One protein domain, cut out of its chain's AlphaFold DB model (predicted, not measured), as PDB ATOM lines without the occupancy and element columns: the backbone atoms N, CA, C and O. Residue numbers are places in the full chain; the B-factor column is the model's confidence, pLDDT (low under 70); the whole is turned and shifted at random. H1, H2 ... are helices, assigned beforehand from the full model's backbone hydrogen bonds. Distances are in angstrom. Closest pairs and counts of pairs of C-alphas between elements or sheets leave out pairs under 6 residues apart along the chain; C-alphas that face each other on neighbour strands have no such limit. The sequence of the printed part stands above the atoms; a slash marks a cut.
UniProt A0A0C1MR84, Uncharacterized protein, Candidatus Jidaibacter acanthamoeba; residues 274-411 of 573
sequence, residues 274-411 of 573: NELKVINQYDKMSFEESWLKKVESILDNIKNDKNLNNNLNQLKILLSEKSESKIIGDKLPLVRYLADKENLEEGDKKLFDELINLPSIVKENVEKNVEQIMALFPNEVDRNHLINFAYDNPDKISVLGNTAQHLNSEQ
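What this domain is: This is residues 274 to 411 of the 573 residues of an uncharacterized protein of Candidatus Jidaibacter acanthamoeba (UniProt A0A0C1MR84). Two helical lobes stand end to end in an elongated body: H7, H8 and H9 with the small H1 make one, H2, H3, H5 and H6 the other, and the short H4 sits between them. H6 and H7 follow each other along the body's length, and residues 280 to 290 pass from the first lobe to the second. The printed part has 138 residues with nine named helices, H1 to H9 in chain order, and no named strand; the class is all helix, and the helix packing is mostly aligned. It is only just compact, close to loose, with a radius of gyration of the C-alphas of 17.0 A, and spans 55 by 28 by 22 A.

How they stand to each other: Start at H1, residues 274 to 279: it only just touches H8, residues 383 to 392, with 3 pairs of C-alphas within 8 A, the closest being Ile 279 and Leu 386 at 6.3 A. Next, H2, residues 291 to 303, and H3, residues 308 to 320, form a helical hairpin, opposite ways at a shallow tilt of 22 degrees; their closest C-alphas, Ile 302 and Leu 308, are 5.4 A apart. H4, residues 326 to 329, touches H3 only at the corner, closest at C-alphas 319 and 328, 6.6 A. H5, residues 332 to 339, touches H3 at C-alphas 312 and 339, the closest, 5.1 A apart, opposite ways at a shallow tilt of 18 degrees. H6, residues 346 to 356, touches H5 at a steep tilt of 49 degrees, closest at C-alphas 338 and 348, 7.2 A. H7, residues 358 to 376, and H8 form a helical hairpin, with C-alphas 366 and 390 closest at 5.9 A. H9, residues 394 to 411, touches H7, the same way at a shallow tilt of 28 degrees, closest at C-alphas 369 and 401, 4.7 A. Every O i to N i+4 pair is within hydrogen-bond range in H1, H2, H3, H5, H7 and H8, against 4 of 7 in H6 and 13 of 14 in H9; H4 is too short for such a pair.

Where its parts are: Find C-alpha 274 at (-27.347, -24.351, 4.499), where H1 begins. H2 measures 18.5 A and H3 18.1 A from first to last C-alpha. From C-alpha 358 at (-26.194, -50.441, -10.711), H7 runs 27.3 A. H9 runs 26.0 A to C-alpha 411 at (-10.099, -26.613, 9.055).

The domain as a whole: The C-alphas of Glu 342 and Gln 411 are the two farthest apart, 56.5 A. The printed part has no cut, and the link from H1 to H2 is long, with 11 residues. Look for pLDDT under 70 at residues 283 to 289 and residue 306.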
ATOM      1  N   ASN A 274     -26.053 -24.727   5.062       87.69
ATOM      2  CA  ASN A 274     -27.347 -24.351   4.499       87.69
ATOM      3  C   ASN A 274     -27.938 -25.475   3.640       87.69
ATOM      4  O   ASN A 274     -29.136 -25.739   3.743       87.69
ATOM      5  N   GLU A 275     -27.123 -26.179   2.851       88.94
ATOM      6  CA  GLU A 275     -27.583 -27.359   2.112       88.94
ATOM      7  C   GLU A 275     -28.057 -28.478   3.044       88.94
ATOM      8  O   GLU A 275     -29.143 -29.023   2.835       88.94
ATOM      9  N   LEU A 276     -27.307 -28.774   4.111       90.00
ATOM     10  CA  LEU A 276     -27.712 -29.763   5.114       90.00
ATOM     11  C   LEU A 276     -29.033 -29.389   5.804       90.00
ATOM     12  O   LEU A 276     -29.900 -30.245   5.974       90.00
ATOM     13  N   LYS A 277     -29.249 -28.106   6.120       90.56
ATOM     14  CA  LYS A 277     -30.526 -27.622   6.677       90.56
ATOM     15  C   LYS A 277     -31.701 -27.820   5.722       90.56
ATOM     16  O   LYS A 277     -32.782 -28.187   6.177       90.56
ATOM     17  N   VAL A 278     -31.505 -27.589   4.422       88.88
ATOM     18  CA  VAL A 278     -32.534 -27.845   3.399       88.88
ATOM     19  C   VAL A 278     -32.828 -29.343   3.298       88.88
ATOM     20  O   VAL A 278     -33.990 -29.735   3.236       88.88
ATOM     21  N   ILE A 279     -31.795 -30.188   3.342       89.88
ATOM     22  CA  ILE A 279     -31.950 -31.650   3.364       89.88
ATOM     23  C   ILE A 279     -32.716 -32.102   4.605       89.88
ATOM     24  O   ILE A 279     -33.531 -33.010   4.516       89.88
ATOM     25  N   ASN A 280     -32.536 -31.438   5.744       86.50
ATOM     26  CA  ASN A 280     -33.254 -31.779   6.968       86.50
ATOM     27  C   ASN A 280     -34.771 -31.504   6.906       86.50
ATOM     28  O   ASN A 280     -35.493 -31.844   7.836       86.50
ATOM     29  N   GLN A 281     -35.247 -30.877   5.829       83.88
ATOM     30  CA  GLN A 281     -36.667 -30.686   5.514       83.88
ATOM     31  C   GLN A 281     -37.153 -31.674   4.433       83.88
ATOM     32  O   GLN A 281     -38.271 -31.553   3.926       83.88
ATOM     33  N   TYR A 282     -36.308 -32.625   4.018       79.00
ATOM     34  CA  TYR A 282     -36.599 -33.592   2.965       79.00
ATOM     35  C   TYR A 282     -37.395 -34.789   3.505       79.00
ATOM     36  O   TYR A 282     -36.854 -35.865   3.745       79.00
ATOM     37  N   ASP A 283     -38.712 -34.616   3.615       68.00
ATOM     38  CA  ASP A 283     -39.659 -35.660   4.049       68.00
ATOM     39  C   ASP A 283     -40.237 -36.492   2.885       68.00
ATOM     40  O   ASP A 283     -41.265 -37.155   3.018       68.00
ATOM     41  N   LYS A 284     -39.635 -36.423   1.690       59.03
ATOM     42  CA  LYS A 284     -40.343 -36.782   0.451       59.03
ATOM     43  C   LYS A 284     -40.607 -38.273   0.218       59.03
ATOM     44  O   LYS A 284     -41.521 -38.526  -0.557       59.03
ATOM     45  N   MET A 285     -39.871 -39.223   0.811       61.72
ATOM     46  CA  MET A 285     -40.152 -40.676   0.709       61.72
ATOM     47  C   MET A 285     -39.176 -41.518   1.541       61.72
ATOM     48  O   MET A 285     -38.024 -41.133   1.722       61.72
ATOM     49  N   SER A 286     -39.619 -42.700   1.981       65.88
ATOM     50  CA  SER A 286     -38.740 -43.729   2.559       65.88
ATOM     51  C   SER A 286     -37.967 -44.499   1.473       65.88
ATOM     52  O   SER A 286     -38.404 -44.573   0.324       65.88
ATOM     53  N   PHE A 287     -36.836 -45.133   1.815       63.53
ATOM     54  CA  PHE A 287     -36.073 -45.963   0.864       63.53
ATOM     55  C   PHE A 287     -36.920 -47.059   0.190       63.53
ATOM     56  O   PHE A 287     -36.747 -47.320  -1.002       63.53
ATOM     57  N   GLU A 288     -37.864 -47.661   0.917       66.75
ATOM     58  CA  GLU A 288     -38.769 -48.695   0.389       66.75
ATOM     59  C   GLU A 288     -39.715 -48.171  -0.707       66.75
ATOM     60  O   GLU A 288     -40.197 -48.937  -1.539       66.75
ATOM     61  N   GLU A 289     -39.920 -46.856  -0.776       66.31
ATOM     62  CA  GLU A 289     -40.727 -46.184  -1.800       66.31
ATOM     63  C   GLU A 289     -39.869 -45.572  -2.926       66.31
ATOM     64  O   GLU A 289     -40.402 -45.040  -3.906       66.31
ATOM     65  N   SER A 290     -38.538 -45.679  -2.818       76.62
ATOM     66  CA  SER A 290     -37.588 -45.046  -3.735       76.62
ATOM     67  C   SER A 290     -37.628 -45.628  -5.153       76.62
ATOM     68  O   SER A 290     -37.956 -46.795  -5.398       76.62
ATOM     69  N   TRP A 291     -37.216 -44.812  -6.124       83.38
ATOM     70  CA  TRP A 291     -37.025 -45.255  -7.507       83.38
ATOM     71  C   TRP A 291     -35.983 -46.386  -7.605       83.38
ATOM     72  O   TRP A 291     -36.138 -47.280  -8.435       83.38
ATOM     73  N   LEU A 292     -34.971 -46.406  -6.724       85.69
ATOM     74  CA  LEU A 292     -33.925 -47.430  -6.722       85.69
ATOM     75  C   LEU A 292     -34.489 -48.817  -6.395       85.69
ATOM     76  O   LEU A 292     -34.168 -49.781  -7.083       85.69
ATOM     77  N   LYS A 293     -35.399 -48.921  -5.417       85.25
ATOM     78  CA  LYS A 293     -36.110 -50.177  -5.121       85.25
ATOM     79  C   LYS A 293     -36.924 -50.690  -6.306       85.25
ATOM     80  O   LYS A 293     -36.958 -51.895  -6.561       85.25
ATOM     81  N   LYS A 294     -37.542 -49.783  -7.068       87.94
ATOM     82  CA  LYS A 294     -38.249 -50.140  -8.309       87.94
ATOM     83  C   LYS A 294     -37.275 -50.664  -9.367       87.94
ATOM     84  O   LYS A 294     -37.591 -51.658 -10.015       87.94
ATOM     85  N   VAL A 295     -36.085 -50.065  -9.500       87.88
ATOM     86  CA  VAL A 295     -35.012 -50.588 -10.369       87.88
ATOM     87  C   VAL A 295     -34.598 -52.000  -9.954       87.88
ATOM     88  O   VAL A 295     -34.551 -52.868 -10.821       87.88
ATOM     89  N   GLU A 296     -34.353 -52.253  -8.661       88.81
ATOM     90  CA  GLU A 296     -33.993 -53.594  -8.157       88.81
ATOM     91  C   GLU A 296     -35.033 -54.639  -8.568       88.81
ATOM     92  O   GLU A 296     -34.696 -55.658  -9.167       88.81
ATOM     93  N   SER A 297     -36.314 -54.340  -8.339       89.06
ATOM     94  CA  SER A 297     -37.406 -55.251  -8.686       89.06
ATOM     95  C   SER A 297     -37.504 -55.521 -10.193       89.06
ATOM     96  O   SER A 297     -37.730 -56.661 -10.607       89.06
ATOM     97  N   ILE A 298     -37.323 -54.495 -11.032       88.75
ATOM     98  CA  ILE A 298     -37.356 -54.653 -12.491       88.75
ATOM     99  C   ILE A 298     -36.170 -55.506 -12.967       88.75
ATOM    100  O   ILE A 298     -36.368 -56.420 -13.768       88.75
ATOM    101  N   LEU A 299     -34.963 -55.257 -12.452       88.25
ATOM    102  CA  LEU A 299     -33.762 -56.031 -12.784       88.25
ATOM    103  C   LEU A 299     -33.885 -57.498 -12.350       88.25
ATOM    104  O   LEU A 299     -33.549 -58.387 -13.131       88.25
ATOM    105  N   ASP A 300     -34.442 -57.767 -11.167       87.56
ATOM    106  CA  ASP A 300     -34.720 -59.132 -10.703       87.56
ATOM    107  C   ASP A 300     -35.731 -59.852 -11.605       87.56
ATOM    108  O   ASP A 300     -35.581 -61.042 -11.897       87.56
ATOM    109  N   ASN A 301     -36.757 -59.150 -12.093       87.50
ATOM    110  CA  ASN A 301     -37.714 -59.737 -13.031       87.50
ATOM    111  C   ASN A 301     -37.081 -60.036 -14.399       87.50
ATOM    112  O   ASN A 301     -37.411 -61.064 -14.994       87.50
ATOM    113  N   ILE A 302     -36.161 -59.185 -14.871       83.69
ATOM    114  CA  ILE A 302     -35.383 -59.425 -16.097       83.69
ATOM    115  C   ILE A 302     -34.463 -60.636 -15.918       83.69
ATOM    116  O   ILE A 302     -34.457 -61.520 -16.766       83.69
ATOM    117  N   LYS A 303     -33.740 -60.725 -14.794       82.75
ATOM    118  CA  LYS A 303     -32.833 -61.843 -14.482       82.75
ATOM    119  C   LYS A 303     -33.539 -63.203 -14.459       82.75
ATOM    120  O   LYS A 303     -32.922 -64.222 -14.746       82.75
ATOM    121  N   ASN A 304     -34.822 -63.217 -14.103       81.25
ATOM    122  CA  ASN A 304     -35.651 -64.419 -14.060       81.25
ATOM    123  C   ASN A 304     -36.442 -64.667 -15.367       81.25
ATOM    124  O   ASN A 304     -37.414 -65.422 -15.337       81.25
ATOM    125  N   ASP A 305     -36.078 -64.008 -16.477       70.44
ATOM    126  CA  ASP A 305     -36.694 -64.111 -17.815       70.44
ATOM    127  C   ASP A 305     -38.221 -63.885 -17.853       70.44
ATOM    128  O   ASP A 305     -38.925 -64.301 -18.778       70.44
ATOM    129  N   LYS A 306     -38.786 -63.181 -16.867       65.81
ATOM    130  CA  LYS A 306     -40.211 -62.829 -16.875       65.81
ATOM    131  C   LYS A 306     -40.397 -61.588 -17.740       65.81
ATOM    132  O   LYS A 306     -39.869 -60.544 -17.391       65.81
ATOM    133  N   ASN A 307     -41.183 -61.659 -18.819       77.69
ATOM    134  CA  ASN A 307     -41.589 -60.498 -19.633       77.69
ATOM    135  C   ASN A 307     -40.434 -59.525 -19.980       77.69
ATOM    136  O   ASN A 307     -40.566 -58.311 -19.791       77.69
ATOM    137  N   LEU A 308     -39.312 -60.062 -20.483       79.69
ATOM    138  CA  LEU A 308     -38.049 -59.360 -20.767       79.69
ATOM    139  C   LEU A 308     -38.242 -57.973 -21.409       79.69
ATOM    140  O   LEU A 308     -37.863 -56.960 -20.821       79.69
ATOM    141  N   ASN A 309     -38.910 -57.910 -22.566       78.94
ATOM    142  CA  ASN A 309     -39.093 -56.664 -23.322       78.94
ATOM    143  C   ASN A 309     -39.912 -55.620 -22.553       78.94
ATOM    144  O   ASN A 309     -39.641 -54.421 -22.629       78.94
ATOM    145  N   ASN A 310     -40.925 -56.054 -21.801       84.62
ATOM    146  CA  ASN A 310     -41.744 -55.141 -21.009       84.62
ATOM    147  C   ASN A 310     -40.938 -54.563 -19.836       84.62
ATOM    148  O   ASN A 310     -40.985 -53.361 -19.590       84.62
ATOM    149  N   ASN A 311     -40.151 -55.394 -19.155       86.88
ATOM    150  CA  ASN A 311     -39.342 -54.957 -18.021       86.88
ATOM    151  C   ASN A 311     -38.163 -54.069 -18.446       86.88
ATOM    152  O   ASN A 311     -37.901 -53.064 -17.791       86.88
ATOM    153  N   LEU A 312     -37.509 -54.351 -19.578       85.44
ATOM    154  CA  LEU A 312     -36.480 -53.464 -20.141       85.44
ATOM    155  C   LEU A 312     -37.051 -52.093 -20.536       85.44
ATOM    156  O   LEU A 312     -36.413 -51.066 -20.296       85.44
ATOM    157  N   ASN A 313     -38.274 -52.048 -21.071       85.44
ATOM    158  CA  ASN A 313     -38.957 -50.786 -21.360       85.44
ATOM    159  C   ASN A 313     -39.341 -50.021 -20.085       85.44
ATOM    160  O   ASN A 313     -39.154 -48.806 -20.029       85.44
ATOM    161  N   GLN A 314     -39.814 -50.709 -19.043       89.12
ATOM    162  CA  GLN A 314     -40.063 -50.086 -17.738       89.12
ATOM    163  C   GLN A 314     -38.774 -49.521 -17.125       89.12
ATOM    164  O   GLN A 314     -38.774 -48.382 -16.659       89.12
ATOM    165  N   LEU A 315     -37.663 -50.264 -17.200       88.06
ATOM    166  CA  LEU A 315     -36.351 -49.800 -16.745       88.06
ATOM    167  C   LEU A 315     -35.898 -48.557 -17.522       88.06
ATOM    168  O   LEU A 315     -35.470 -47.575 -16.924       88.06
ATOM    169  N   LYS A 316     -36.040 -48.567 -18.852       87.12
ATOM    170  CA  LYS A 316     -35.710 -47.427 -19.720       87.12
ATOM    171  C   LYS A 316     -36.477 -46.168 -19.327       87.12
ATOM    172  O   LYS A 316     -35.867 -45.101 -19.268       87.12
ATOM    173  N   ILE A 317     -37.782 -46.275 -19.076       87.75
ATOM    174  CA  ILE A 317     -38.621 -45.139 -18.659       87.75
ATOM    175  C   ILE A 317     -38.128 -44.603 -17.314       87.75
ATOM    176  O   ILE A 317     -37.797 -43.424 -17.212       87.75
ATOM    177  N   LEU A 318     -37.983 -45.488 -16.326       86.50
ATOM    178  CA  LEU A 318     -37.639 -45.110 -14.959       86.50
ATOM    179  C   LEU A 318     -36.229 -44.502 -14.844       86.50
ATOM    180  O   LEU A 318     -36.034 -43.527 -14.125       86.50
ATOM    181  N   LEU A 319     -35.246 -45.006 -15.599       85.38
ATOM    182  CA  LEU A 319     -33.918 -44.382 -15.657       85.38
ATOM    183  C   LEU A 319     -33.914 -43.079 -16.472       85.38
ATOM    184  O   LEU A 319     -33.089 -42.206 -16.216       85.38
ATOM    185  N   SER A 320     -34.816 -42.917 -17.451       84.25
ATOM    186  CA  SER A 320     -34.891 -41.680 -18.247       84.25
ATOM    187  C   SER A 320     -35.369 -40.491 -17.410       84.25
ATOM    188  O   SER A 320     -34.894 -39.375 -17.622       84.25
ATOM    189  N   GLU A 321     -36.224 -40.730 -16.410       83.62
ATOM    190  CA  GLU A 321     -36.628 -39.732 -15.401       83.62
ATOM    191  C   GLU A 321     -35.451 -39.233 -14.547       83.62
ATOM    192  O   GLU A 321     -35.521 -38.165 -13.944       83.62
ATOM    193  N   LYS A 322     -34.351 -39.992 -14.518       82.31
ATOM    194  CA  LYS A 322     -33.116 -39.677 -13.795       82.31
ATOM    195  C   LYS A 322     -31.931 -39.446 -14.739       82.31
ATOM    196  O   LYS A 322     -30.783 -39.560 -14.326       82.31
ATOM    197  N   SER A 323     -32.196 -39.111 -16.003       77.25
ATOM    198  CA  SER A 323     -31.167 -38.959 -17.045       77.25
ATOM    199  C   SER A 323     -30.134 -37.859 -16.784       77.25
ATOM    200  O   SER A 323     -29.044 -37.916 -17.345       77.25
ATOM    201  N   GLU A 324     -30.454 -36.888 -15.926       74.88
ATOM    202  CA  GLU A 324     -29.526 -35.834 -15.496       74.88
ATOM    203  C   GLU A 324     -28.475 -36.335 -14.495       74.88
ATOM    204  O   GLU A 324     -27.430 -35.704 -14.333       74.88
ATOM    205  N   SER A 325     -28.716 -37.478 -13.843       76.25
ATOM    206  CA  SER A 325     -27.722 -38.106 -12.977       76.25
ATOM    207  C   SER A 325     -26.606 -38.717 -13.816       76.25
ATOM    208  O   SER A 325     -26.871 -39.422 -14.784       76.25
ATOM    209  N   LYS A 326     -25.346 -38.506 -13.429       74.94
ATOM    210  CA  LYS A 326     -24.187 -39.041 -14.153       74.94
ATOM    211  C   LYS A 326     -24.098 -40.560 -14.005       74.94
ATOM    212  O   LYS A 326     -24.010 -41.265 -15.006       74.94
ATOM    213  N   ILE A 327     -24.196 -41.059 -12.768       73.75
ATOM    214  CA  ILE A 327     -24.155 -42.503 -12.464       73.75
ATOM    215  C   ILE A 327     -25.240 -43.267 -13.245       73.75
ATOM    216  O   ILE A 327     -25.009 -44.383 -13.708       73.75
ATOM    217  N   ILE A 328     -26.418 -42.659 -13.414       77.75
ATOM    218  CA  ILE A 328     -27.568 -43.277 -14.085       77.75
ATOM    219  C   ILE A 328     -27.529 -43.045 -15.602       77.75
ATOM    220  O   ILE A 328     -27.755 -43.971 -16.385       77.75
ATOM    221  N   GLY A 329     -27.220 -41.822 -16.029       74.31
ATOM    222  CA  GLY A 329     -27.164 -41.398 -17.423       74.31
ATOM    223  C   GLY A 329     -26.152 -42.190 -18.243       74.31
ATOM    224  O   GLY A 329     -26.464 -42.594 -19.363       74.31
ATOM    225  N   ASP A 330     -25.001 -42.532 -17.656       74.69
ATOM    226  CA  ASP A 330     -23.976 -43.366 -18.297       74.69
ATOM    227  C   ASP A 330     -24.486 -44.790 -18.613       74.69
ATOM    228  O   ASP A 330     -23.977 -45.457 -19.515       74.69
ATOM    229  N   LYS A 331     -25.537 -45.255 -17.921       81.00
ATOM    230  CA  LYS A 331     -26.167 -46.568 -18.144       81.00
ATOM    231  C   LYS A 331     -27.387 -46.521 -19.072       81.00
ATOM    232  O   LYS A 331     -27.835 -47.566 -19.542       81.00
ATOM    233  N   LEU A 332     -27.901 -45.339 -19.427       77.38
ATOM    234  CA  LEU A 332     -29.046 -45.211 -20.342       77.38
ATOM    235  C   LEU A 332     -28.799 -45.758 -21.758       77.38
ATOM    236  O   LEU A 332     -29.702 -46.418 -22.282       77.38
ATOM    237  N   PRO A 333     -27.642 -45.526 -22.411       81.19
ATOM    238  CA  PRO A 333     -27.367 -46.104 -23.727       81.19
ATOM    239  C   PRO A 333     -27.398 -47.634 -23.707       81.19
ATOM    240  O   PRO A 333     -27.929 -48.252 -24.626       81.19
ATOM    241  N   LEU A 334     -26.895 -48.224 -22.622       82.94
ATOM    242  CA  LEU A 334     -26.865 -49.665 -22.404       82.94
ATOM    243  C   LEU A 334     -28.280 -50.241 -22.271       82.94
ATOM    244  O   LEU A 334     -28.629 -51.187 -22.970       82.94
ATOM    245  N   VAL A 335     -29.136 -49.617 -21.454       83.06
ATOM    246  CA  VAL A 335     -30.543 -50.032 -21.324       83.06
ATOM    247  C   VAL A 335     -31.306 -49.868 -22.638       83.06
ATOM    248  O   VAL A 335     -32.112 -50.724 -22.985       83.06
ATOM    249  N   ARG A 336     -31.041 -48.800 -23.403       83.81
ATOM    250  CA  ARG A 336     -31.650 -48.598 -24.730       83.81
ATOM    251  C   ARG A 336     -31.251 -49.698 -25.708       83.81
ATOM    252  O   ARG A 336     -32.127 -50.232 -26.369       83.81
ATOM    253  N   TYR A 337     -29.965 -50.044 -25.754       84.44
ATOM    254  CA  TYR A 337     -29.449 -51.118 -26.600       84.44
ATOM    255  C   TYR A 337     -30.106 -52.470 -26.280       84.44
ATOM    256  O   TYR A 337     -30.470 -53.204 -27.194       84.44
ATOM    257  N   LEU A 338     -30.302 -52.782 -24.995       81.62
ATOM    258  CA  LEU A 338     -30.938 -54.035 -24.584       81.62
ATOM    259  C   LEU A 338     -32.456 -54.036 -24.811       81.62
ATOM    260  O   LEU A 338     -33.008 -55.074 -25.154       81.62
ATOM    261  N   ALA A 339     -33.141 -52.897 -24.654       80.88
ATOM    262  CA  ALA A 339     -34.600 -52.802 -24.791       80.88
ATOM    263  C   ALA A 339     -35.130 -53.106 -26.206       80.88
ATOM    264  O   ALA A 339     -36.308 -53.431 -26.347       80.88
ATOM    265  N   ASP A 340     -34.271 -53.027 -27.227       77.75
ATOM    266  CA  ASP A 340     -34.606 -53.347 -28.620       77.75
ATOM    267  C   ASP A 340     -34.384 -54.841 -28.961       77.75
ATOM    268  O   ASP A 340     -34.605 -55.262 -30.097       77.75
ATOM    269  N   LYS A 341     -33.936 -55.659 -27.997       75.56
ATOM    270  CA  LYS A 341     -33.661 -57.092 -28.178       75.56
ATOM    271  C   LYS A 341     -34.873 -57.938 -27.803       75.56
ATOM    272  O   LYS A 341     -35.458 -57.744 -26.747       75.56
ATOM    273  N   GLU A 342     -35.199 -58.934 -28.627       70.62
ATOM    274  CA  GLU A 342     -36.233 -59.930 -28.302       70.62
ATOM    275  C   GLU A 342     -35.734 -61.018 -27.334       70.62
ATOM    276  O   GLU A 342     -36.533 -61.577 -26.591       70.62
ATOM    277  N   ASN A 343     -34.425 -61.305 -27.332       75.56
ATOM    278  CA  ASN A 343     -33.742 -62.250 -26.438       75.56
ATOM    279  C   ASN A 343     -32.306 -61.759 -26.154       75.56
ATOM    280  O   ASN A 343     -31.714 -61.094 -27.005       75.56
ATOM    281  N   LEU A 344     -31.727 -62.109 -24.996       78.94
ATOM    282  CA  LEU A 344     -30.343 -61.752 -24.632       78.94
ATOM    283  C   LEU A 344     -29.343 -62.850 -25.040       78.94
ATOM    284  O   LEU A 344     -29.349 -63.951 -24.481       78.94
ATOM    285  N   GLU A 345     -28.443 -62.537 -25.972       82.81
ATOM    286  CA  GLU A 345     -27.312 -63.404 -26.330       82.81
ATOM    287  C   GLU A 345     -26.188 -63.348 -25.274       82.81
ATOM    288  O   GLU A 345     -26.191 -62.507 -24.379       82.81
ATOM    289  N   GLU A 346     -25.183 -64.229 -25.360       78.12
ATOM    290  CA  GLU A 346     -24.084 -64.304 -24.377       78.12
ATOM    291  C   GLU A 346     -23.315 -62.974 -24.215       78.12
ATOM    292  O   GLU A 346     -22.922 -62.613 -23.105       78.12
ATOM    293  N   GLY A 347     -23.153 -62.208 -25.301       74.25
ATOM    294  CA  GLY A 347     -22.577 -60.860 -25.259       74.25
ATOM    295  C   GLY A 347     -23.486 -59.831 -24.576       74.25
ATOM    296  O   GLY A 347     -23.002 -58.991 -23.820       74.25
ATOM    297  N   ASP A 348     -24.800 -59.944 -24.772       79.31
ATOM    298  CA  ASP A 348     -25.799 -59.068 -24.154       79.31
ATOM    299  C   ASP A 348     -25.957 -59.372 -22.648       79.31
ATOM    300  O   ASP A 348     -26.223 -58.465 -21.862       79.31
ATOM    301  N   LYS A 349     -25.706 -60.618 -22.212       77.38
ATOM    302  CA  LYS A 349     -25.696 -61.009 -20.788       77.38
ATOM    303  C   LYS A 349     -24.579 -60.334 -19.994       77.38
ATOM    304  O   LYS A 349     -24.844 -59.822 -18.915       77.38
ATOM    305  N   LYS A 350     -23.365 -60.243 -20.550       79.62
ATOM    306  CA  LYS A 350     -22.250 -59.514 -19.907       79.62
ATOM    307  C   LYS A 350     -22.560 -58.026 -19.736       79.62
ATOM    308  O   LYS A 350     -22.248 -57.436 -18.710       79.62
ATOM    309  N   LEU A 351     -23.202 -57.437 -20.742       80.88
ATOM    310  CA  LEU A 351     -23.679 -56.056 -20.709       80.88
ATOM    311  C   LEU A 351     -24.821 -55.872 -19.693       80.88
ATOM    312  O   LEU A 351     -24.885 -54.861 -19.002       80.88
ATOM    313  N   PHE A 352     -25.705 -56.858 -19.561       82.06
ATOM    314  CA  PHE A 352     -26.762 -56.860 -18.552       82.06
ATOM    315  C   PHE A 352     -26.221 -57.005 -17.119       82.06
ATOM    316  O   PHE A 352     -26.734 -56.347 -16.214       82.06
ATOM    317  N   ASP A 353     -25.153 -57.776 -16.906       80.69
ATOM    318  CA  ASP A 353     -24.499 -57.897 -15.596       80.69
ATOM    319  C   ASP A 353     -24.001 -56.533 -15.077       80.69
ATOM    320  O   ASP A 353     -24.087 -56.249 -13.881       80.69
ATOM    321  N   GLU A 354     -23.566 -55.628 -15.963       78.38
ATOM    322  CA  GLU A 354     -23.228 -54.252 -15.574       78.38
ATOM    323  C   GLU A 354     -24.436 -53.442 -15.071       78.38
ATOM    324  O   GLU A 354     -24.270 -52.552 -14.235       78.38
ATOM    325  N   LEU A 355     -25.643 -53.728 -15.571       82.75
ATOM    326  CA  LEU A 355     -26.884 -53.086 -15.127       82.75
ATOM    327  C   LEU A 355     -27.395 -53.678 -13.816       82.75
ATOM    328  O   LEU A 355     -27.876 -52.925 -12.972       82.75
ATOM    329  N   ILE A 356     -27.254 -54.994 -13.619       83.75
ATOM    330  CA  ILE A 356     -27.588 -55.664 -12.352       83.75
ATOM    331  C   ILE A 356     -26.809 -55.048 -11.186       83.75
ATOM    332  O   ILE A 356     -27.338 -54.940 -10.082       83.75
ATOM    333  N   ASN A 357     -25.576 -54.605 -11.426       85.56
ATOM    334  CA  ASN A 357     -24.735 -54.015 -10.388       85.56
ATOM    335  C   ASN A 357     -25.076 -52.551 -10.070       85.56
ATOM    336  O   ASN A 357     -24.627 -52.043  -9.041       85.56
ATOM    337  N   LEU A 358     -25.873 -51.862 -10.899       84.25
ATOM    338  CA  LEU A 358     -26.194 -50.441 -10.711       84.25
ATOM    339  C   LEU A 358     -26.788 -50.141  -9.318       84.25
ATOM    340  O   LEU A 358     -26.295 -49.212  -8.676       84.25
ATOM    341  N   PRO A 359     -27.769 -50.904  -8.788       88.56
ATOM    342  CA  PRO A 359     -28.280 -50.661  -7.443       88.56
ATOM    343  C   PRO A 359     -27.238 -50.819  -6.339       88.56
ATOM    344  O   PRO A 359     -27.225 -50.003  -5.419       88.56
ATOM    345  N   SER A 360     -26.343 -51.811  -6.441       87.25
ATOM    346  CA  SER A 360     -25.247 -51.993  -5.475       87.25
ATOM    347  C   SER A 360     -24.301 -50.799  -5.501       87.25
ATOM    348  O   SER A 360     -24.019 -50.222  -4.459       87.25
ATOM    349  N   ILE A 361     -23.898 -50.354  -6.696       85.25
ATOM    350  CA  ILE A 361     -23.008 -49.197  -6.873       85.25
ATOM    351  C   ILE A 361     -23.630 -47.932  -6.268       85.25
ATOM    352  O   ILE A 361     -22.954 -47.176  -5.571       85.25
ATOM    353  N   VAL A 362     -24.925 -47.694  -6.511       86.56
ATOM    354  CA  VAL A 362     -25.628 -46.534  -5.946       86.56
ATOM    355  C   VAL A 362     -25.721 -46.642  -4.423       86.56
ATOM    356  O   VAL A 362     -25.435 -45.654  -3.750       86.56
ATOM    357  N   LYS A 363     -26.069 -47.813  -3.874       89.19
ATOM    358  CA  LYS A 363     -26.118 -48.055  -2.421       89.19
ATOM    359  C   LYS A 363     -24.770 -47.823  -1.757       89.19
ATOM    360  O   LYS A 363     -24.695 -47.025  -0.834       89.19
ATOM    361  N   GLU A 364     -23.710 -48.440  -2.269       89.25
ATOM    362  CA  GLU A 364     -22.350 -48.280  -1.750       89.25
ATOM    363  C   GLU A 364     -21.908 -46.811  -1.788       89.25
ATOM    364  O   GLU A 364     -21.350 -46.302  -0.816       89.25
ATOM    365  N   ASN A 365     -22.197 -46.096  -2.883       85.69
ATOM    366  CA  ASN A 365     -21.892 -44.671  -2.991       85.69
ATOM    367  C   ASN A 365     -22.699 -43.831  -1.987       85.69
ATOM    368  O   ASN A 365     -22.138 -42.943  -1.344       85.69
ATOM    369  N   VAL A 366     -23.996 -44.099  -1.832       89.69
ATOM    370  CA  VAL A 366     -24.857 -43.408  -0.861       89.69
ATOM    371  C   VAL A 366     -24.368 -43.663   0.562       89.69
ATOM    372  O   VAL A 366     -24.079 -42.704   1.270       89.69
ATOM    373  N   GLU A 367     -24.213 -44.924   0.964       90.50
ATOM    374  CA  GLU A 367     -23.775 -45.313   2.307       90.50
ATOM    375  C   GLU A 367     -22.423 -44.689   2.648       90.50
ATOM    376  O   GLU A 367     -22.292 -44.031   3.678       90.50
ATOM    377  N   LYS A 368     -21.443 -44.792   1.742       92.44
ATOM    378  CA  LYS A 368     -20.120 -44.188   1.927       92.44
ATOM    379  C   LYS A 368     -20.208 -42.684   2.196       92.44
ATOM    380  O   LYS A 368     -19.589 -42.198   3.141       92.44
ATOM    381  N   ASN A 369     -20.934 -41.935   1.363       91.69
ATOM    382  CA  ASN A 369     -20.986 -40.475   1.485       91.69
ATOM    383  C   ASN A 369     -21.855 -40.018   2.666       91.69
ATOM    384  O   ASN A 369     -21.506 -39.039   3.323       91.69
ATOM    385  N   VAL A 370     -22.940 -40.732   2.979       93.44
ATOM    386  CA  VAL A 370     -23.766 -40.477   4.167       93.44
ATOM    387  C   VAL A 370     -22.937 -40.666   5.429       93.44
ATOM    388  O   VAL A 370     -22.874 -39.753   6.245       93.44
ATOM    389  N   GLU A 371     -22.265 -41.809   5.582       93.81
ATOM    390  CA  GLU A 371     -21.439 -42.077   6.764       93.81
ATOM    391  C   GLU A 371     -20.313 -41.050   6.902       93.81
ATOM    392  O   GLU A 371     -20.029 -40.578   7.999       93.81
ATOM    393  N   GLN A 372     -19.720 -40.625   5.788       92.56
ATOM    394  CA  GLN A 372     -18.707 -39.575   5.776       92.56
ATOM    395  C   GLN A 372     -19.243 -38.217   6.253       92.56
ATOM    396  O   GLN A 372     -18.594 -37.559   7.067       92.56
ATOM    397  N   ILE A 373     -20.420 -37.797   5.778       93.38
ATOM    398  CA  ILE A 373     -21.063 -36.554   6.230       93.38
ATOM    399  C   ILE A 373     -21.438 -36.670   7.708       93.38
ATOM    400  O   ILE A 373     -21.113 -35.773   8.479       93.38
ATOM    401  N   MET A 374     -22.054 -37.779   8.121       94.81
ATOM    402  CA  MET A 374     -22.474 -38.001   9.508       94.81
ATOM    403  C   MET A 374     -21.288 -38.079  10.473       94.81
ATOM    404  O   MET A 374     -21.393 -37.612  11.601       94.81
ATOM    405  N   ALA A 375     -20.146 -38.624  10.051       92.62
ATOM    406  CA  ALA A 375     -18.942 -38.665  10.876       92.62
ATOM    407  C   ALA A 375     -18.340 -37.269  11.112       92.62
ATOM    408  O   ALA A 375     -17.782 -37.013  12.179       92.62
ATOM    409  N   LEU A 376     -18.434 -36.373  10.123       88.69
ATOM    410  CA  LEU A 376     -17.830 -35.038  10.176       88.69
ATOM    411  C   LEU A 376     -18.797 -33.959  10.694       88.69
ATOM    412  O   LEU A 376     -18.359 -33.004  11.331       88.69
ATOM    413  N   PHE A 377     -20.101 -34.121  10.460       90.25
ATOM    414  CA  PHE A 377     -21.162 -33.165  10.800       90.25
ATOM    415  C   PHE A 377     -22.399 -33.862  11.412       90.25
ATOM    416  O   PHE A 377     -23.515 -33.692  10.916       90.25
ATOM    417  N   PRO A 378     -22.249 -34.629  12.513       90.56
ATOM    418  CA  PRO A 378     -23.306 -35.498  13.053       90.56
ATOM    419  C   PRO A 378     -24.554 -34.764  13.556       90.56
ATOM    420  O   PRO A 378     -25.611 -35.374  13.679       90.56
ATOM    421  N   ASN A 379     -24.432 -33.475  13.884       91.50
ATOM    422  CA  ASN A 379     -25.496 -32.687  14.513       91.50
ATOM    423  C   ASN A 379     -26.216 -31.744  13.536       91.50
ATOM    424  O   ASN A 379     -27.152 -31.058  13.937       91.50
ATOM    425  N   GLU A 380     -25.769 -31.673  12.280       90.94
ATOM    426  CA  GLU A 380     -26.235 -30.665  11.315       90.94
ATOM    427  C   GLU A 380     -27.363 -31.178  10.406       90.94
ATOM    428  O   GLU A 380     -28.030 -30.391   9.734       90.94
ATOM    429  N   VAL A 381     -27.601 -32.494  10.382       91.56
ATOM    430  CA  VAL A 381     -28.637 -33.138   9.566       91.56
ATOM    431  C   VAL A 381     -29.118 -34.435  10.219       91.56
ATOM    432  O   VAL A 381     -28.324 -35.168  10.809       91.56
ATOM    433  N   ASP A 382     -30.415 -34.736  10.115       91.38
ATOM    434  CA  ASP A 382     -30.936 -36.047  10.501       91.38
ATOM    435  C   ASP A 382     -30.468 -37.133   9.517       91.38
ATOM    436  O   ASP A 382     -30.539 -36.973   8.292       91.38
ATOM    437  N   ARG A 383     -30.015 -38.272  10.053       91.00
ATOM    438  CA  ARG A 383     -29.460 -39.366   9.243       91.00
ATOM    439  C   ARG A 383     -30.480 -39.928   8.252       91.00
ATOM    440  O   ARG A 383     -30.102 -40.262   7.131       91.00
ATOM    441  N   ASN A 384     -31.749 -40.049   8.637       88.25
ATOM    442  CA  ASN A 384     -32.773 -40.617   7.762       88.25
ATOM    443  C   ASN A 384     -33.138 -39.644   6.640       88.25
ATOM    444  O   ASN A 384     -33.240 -40.068   5.490       88.25
ATOM    445  N   HIS A 385     -33.253 -38.346   6.939       90.62
ATOM    446  CA  HIS A 385     -33.452 -37.322   5.907       90.62
ATOM    447  C   HIS A 385     -32.301 -37.305   4.899       90.62
ATOM    448  O   HIS A 385     -32.534 -37.279   3.688       90.62
ATOM    449  N   LEU A 386     -31.058 -37.403   5.383       91.19
ATOM    450  CA  LEU A 386     -29.880 -37.460   4.524       91.19
ATOM    451  C   LEU A 386     -29.877 -38.707   3.630       91.19
ATOM    452  O   LEU A 386     -29.611 -38.592   2.435       91.19
ATOM    453  N   ILE A 387     -30.212 -39.882   4.175       89.12
ATOM    454  CA  ILE A 387     -30.310 -41.135   3.408       89.12
ATOM    455  C   ILE A 387     -31.393 -41.046   2.330       89.12
ATOM    456  O   ILE A 387     -31.136 -41.378   1.173       89.12
ATOM    457  N   ASN A 388     -32.589 -40.577   2.688       86.19
ATOM    458  CA  ASN A 388     -33.703 -40.457   1.747       86.19
ATOM    459  C   ASN A 388     -33.354 -39.490   0.608       86.19
ATOM    460  O   ASN A 388     -33.528 -39.811  -0.569       86.19
ATOM    461  N   PHE A 389     -32.768 -38.340   0.948       89.19
ATOM    462  CA  PHE A 389     -32.265 -37.389  -0.034       89.19
ATOM    463  C   PHE A 389     -31.181 -37.990  -0.939       89.19
ATOM    464  O   PHE A 389     -31.206 -37.782  -2.156       89.19
ATOM    465  N   ALA A 390     -30.240 -38.738  -0.357       88.88
ATOM    466  CA  ALA A 390     -29.110 -39.333  -1.060       88.88
ATOM    467  C   ALA A 390     -29.542 -40.367  -2.103       88.88
ATOM    468  O   ALA A 390     -29.005 -40.378  -3.209       88.88
ATOM    469  N   TYR A 391     -30.543 -41.193  -1.792       85.88
ATOM    470  CA  TYR A 391     -31.087 -42.146  -2.759       85.88
ATOM    471  C   TYR A 391     -31.820 -41.467  -3.915       85.88
ATOM    472  O   TYR A 391     -31.754 -41.947  -5.047       85.88
ATOM    473  N   ASP A 392     -32.476 -40.333  -3.675       83.44
ATOM    474  CA  ASP A 392     -33.112 -39.563  -4.745       83.44
ATOM    475  C   ASP A 392     -32.119 -38.757  -5.591       83.44
ATOM    476  O   ASP A 392     -32.412 -38.489  -6.763       83.44
ATOM    477  N   ASN A 393     -30.958 -38.410  -5.015       84.19
ATOM    478  CA  ASN A 393     -29.938 -37.530  -5.592       84.19
ATOM    479  C   ASN A 393     -28.502 -38.082  -5.390       84.19
ATOM    480  O   ASN A 393     -27.677 -37.438  -4.726       84.19
ATOM    481  N   PRO A 394     -28.158 -39.247  -5.975       82.19
ATOM    482  CA  PRO A 394     -26.903 -39.953  -5.685       82.19
ATOM    483  C   PRO A 394     -25.629 -39.216  -6.136       82.19
ATOM    484  O   PRO A 394     -24.569 -39.390  -5.535       82.19
ATOM    485  N   ASP A 395     -25.702 -38.354  -7.154       80.06
ATOM    486  CA  ASP A 395     -24.561 -37.505  -7.525       80.06
ATOM    487  C   ASP A 395     -24.372 -36.361  -6.525       80.06
ATOM    488  O   ASP A 395     -23.249 -36.050  -6.125       80.06
ATOM    489  N   LYS A 396     -25.475 -35.755  -6.068       83.94
ATOM    490  CA  LYS A 396     -25.431 -34.617  -5.145       83.94
ATOM    491  C   LYS A 396     -24.926 -35.025  -3.760       83.94
ATOM    492  O   LYS A 396     -24.172 -34.270  -3.154       83.94
ATOM    493  N   ILE A 397     -25.254 -36.228  -3.282       87.56
ATOM    494  CA  ILE A 397     -24.655 -36.732  -2.036       87.56
ATOM    495  C   ILE A 397     -23.150 -36.982  -2.181       87.56
ATOM    496  O   ILE A 397     -22.409 -36.735  -1.236       87.56
ATOM    497  N   SER A 398     -22.671 -37.402  -3.359       82.12
ATOM    498  CA  SER A 398     -21.230 -37.546  -3.602       82.12
ATOM    499  C   SER A 398     -20.512 -36.197  -3.564       82.12
ATOM    500  O   SER A 398     -19.435 -36.096  -2.976       82.12
ATOM    501  N   VAL A 399     -21.129 -35.152  -4.125       80.62
ATOM    502  CA  VAL A 399     -20.628 -33.775  -4.012       80.62
ATOM    503  C   VAL A 399     -20.535 -33.360  -2.543       80.62
ATOM    504  O   VAL A 399     -19.462 -32.962  -2.100       80.62
ATOM    505  N   LEU A 400     -21.616 -33.522  -1.774       84.31
ATOM    506  CA  LEU A 400     -21.654 -33.156  -0.355       84.31
ATOM    507  C   LEU A 400     -20.658 -33.954   0.493       84.31
ATOM    508  O   LEU A 400     -20.017 -33.384   1.374       84.31
ATOM    509  N   GLY A 401     -20.491 -35.248   0.213       84.50
ATOM    510  CA  GLY A 401     -19.485 -36.082   0.860       84.50
ATOM    511  C   GLY A 401     -18.091 -35.504   0.650       84.50
ATOM    512  O   GLY A 401     -17.390 -35.215   1.625       84.50
ATOM    513  N   ASN A 402     -17.711 -35.252  -0.603       78.56
ATOM    514  CA  ASN A 402     -16.423 -34.642  -0.931       78.56
ATOM    515  C   ASN A 402     -16.259 -33.271  -0.254       78.56
ATOM    516  O   ASN A 402     -15.228 -33.023   0.369       78.56
ATOM    517  N   THR A 403     -17.282 -32.410  -0.288       79.50
ATOM    518  CA  THR A 403     -17.267 -31.109   0.400       79.50
ATOM    519  C   THR A 403     -17.018 -31.257   1.902       79.50
ATOM    520  O   THR A 403     -16.195 -30.527   2.449       79.50
ATOM    521  N   ALA A 404     -17.646 -32.228   2.573       83.31
ATOM    522  CA  ALA A 404     -17.422 -32.479   3.997       83.31
ATOM    523  C   ALA A 404     -15.957 -32.857   4.295       83.31
ATOM    524  O   ALA A 404     -15.351 -32.334   5.232       83.31
ATOM    525  N   GLN A 405     -15.363 -33.727   3.471       80.69
ATOM    526  CA  GLN A 405     -13.944 -34.101   3.569       80.69
ATOM    527  C   GLN A 405     -13.006 -32.911   3.354       80.69
ATOM    528  O   GLN A 405     -12.022 -32.762   4.090       80.69
ATOM    529  N   HIS A 406     -13.316 -32.071   2.365       75.81
ATOM    530  CA  HIS A 406     -12.556 -30.860   2.087       75.81
ATOM    531  C   HIS A 406     -12.614 -29.915   3.276       75.81
ATOM    532  O   HIS A 406     -11.559 -29.608   3.815       75.81
ATOM    533  N   LEU A 407     -13.807 -29.577   3.775       79.06
ATOM    534  CA  LEU A 407     -13.977 -28.712   4.946       79.06
ATOM    535  C   LEU A 407     -13.174 -29.201   6.158       79.06
ATOM    536  O   LEU A 407     -12.497 -28.412   6.812       79.06
ATOM    537  N   ASN A 408     -13.182 -30.503   6.445       81.19
ATOM    538  CA  ASN A 408     -12.373 -31.052   7.535       81.19
ATOM    539  C   ASN A 408     -10.857 -30.890   7.299       81.19
ATOM    540  O   ASN A 408     -10.104 -30.645   8.241       81.19
ATOM    541  N   SER A 409     -10.398 -31.011   6.053       74.62
ATOM    542  CA  SER A 409      -8.992 -30.787   5.687       74.62
ATOM    543  C   SER A 409      -8.617 -29.301   5.748       74.62
ATOM    544  O   SER A 409      -7.579 -28.965   6.316       74.62
ATOM    545  N   GLU A 410      -9.481 -28.413   5.241       74.00
ATOM    546  CA  GLU A 410      -9.308 -26.956   5.304       74.00
ATOM    547  C   GLU A 410      -9.237 -26.467   6.748       74.00
ATOM    548  O   GLU A 410      -8.385 -25.648   7.065       74.00
ATOM    549  N   GLN A 411     -10.094 -26.984   7.638       76.69
ATOM    550  CA  GLN A 411     -10.099 -26.613   9.055       76.69
ATOM    551  C   GLN A 411      -8.767 -26.965   9.726       76.69
ATOM    552  O   GLN A 411      -8.226 -26.152  10.468       76.69
TER     553      GLN A 411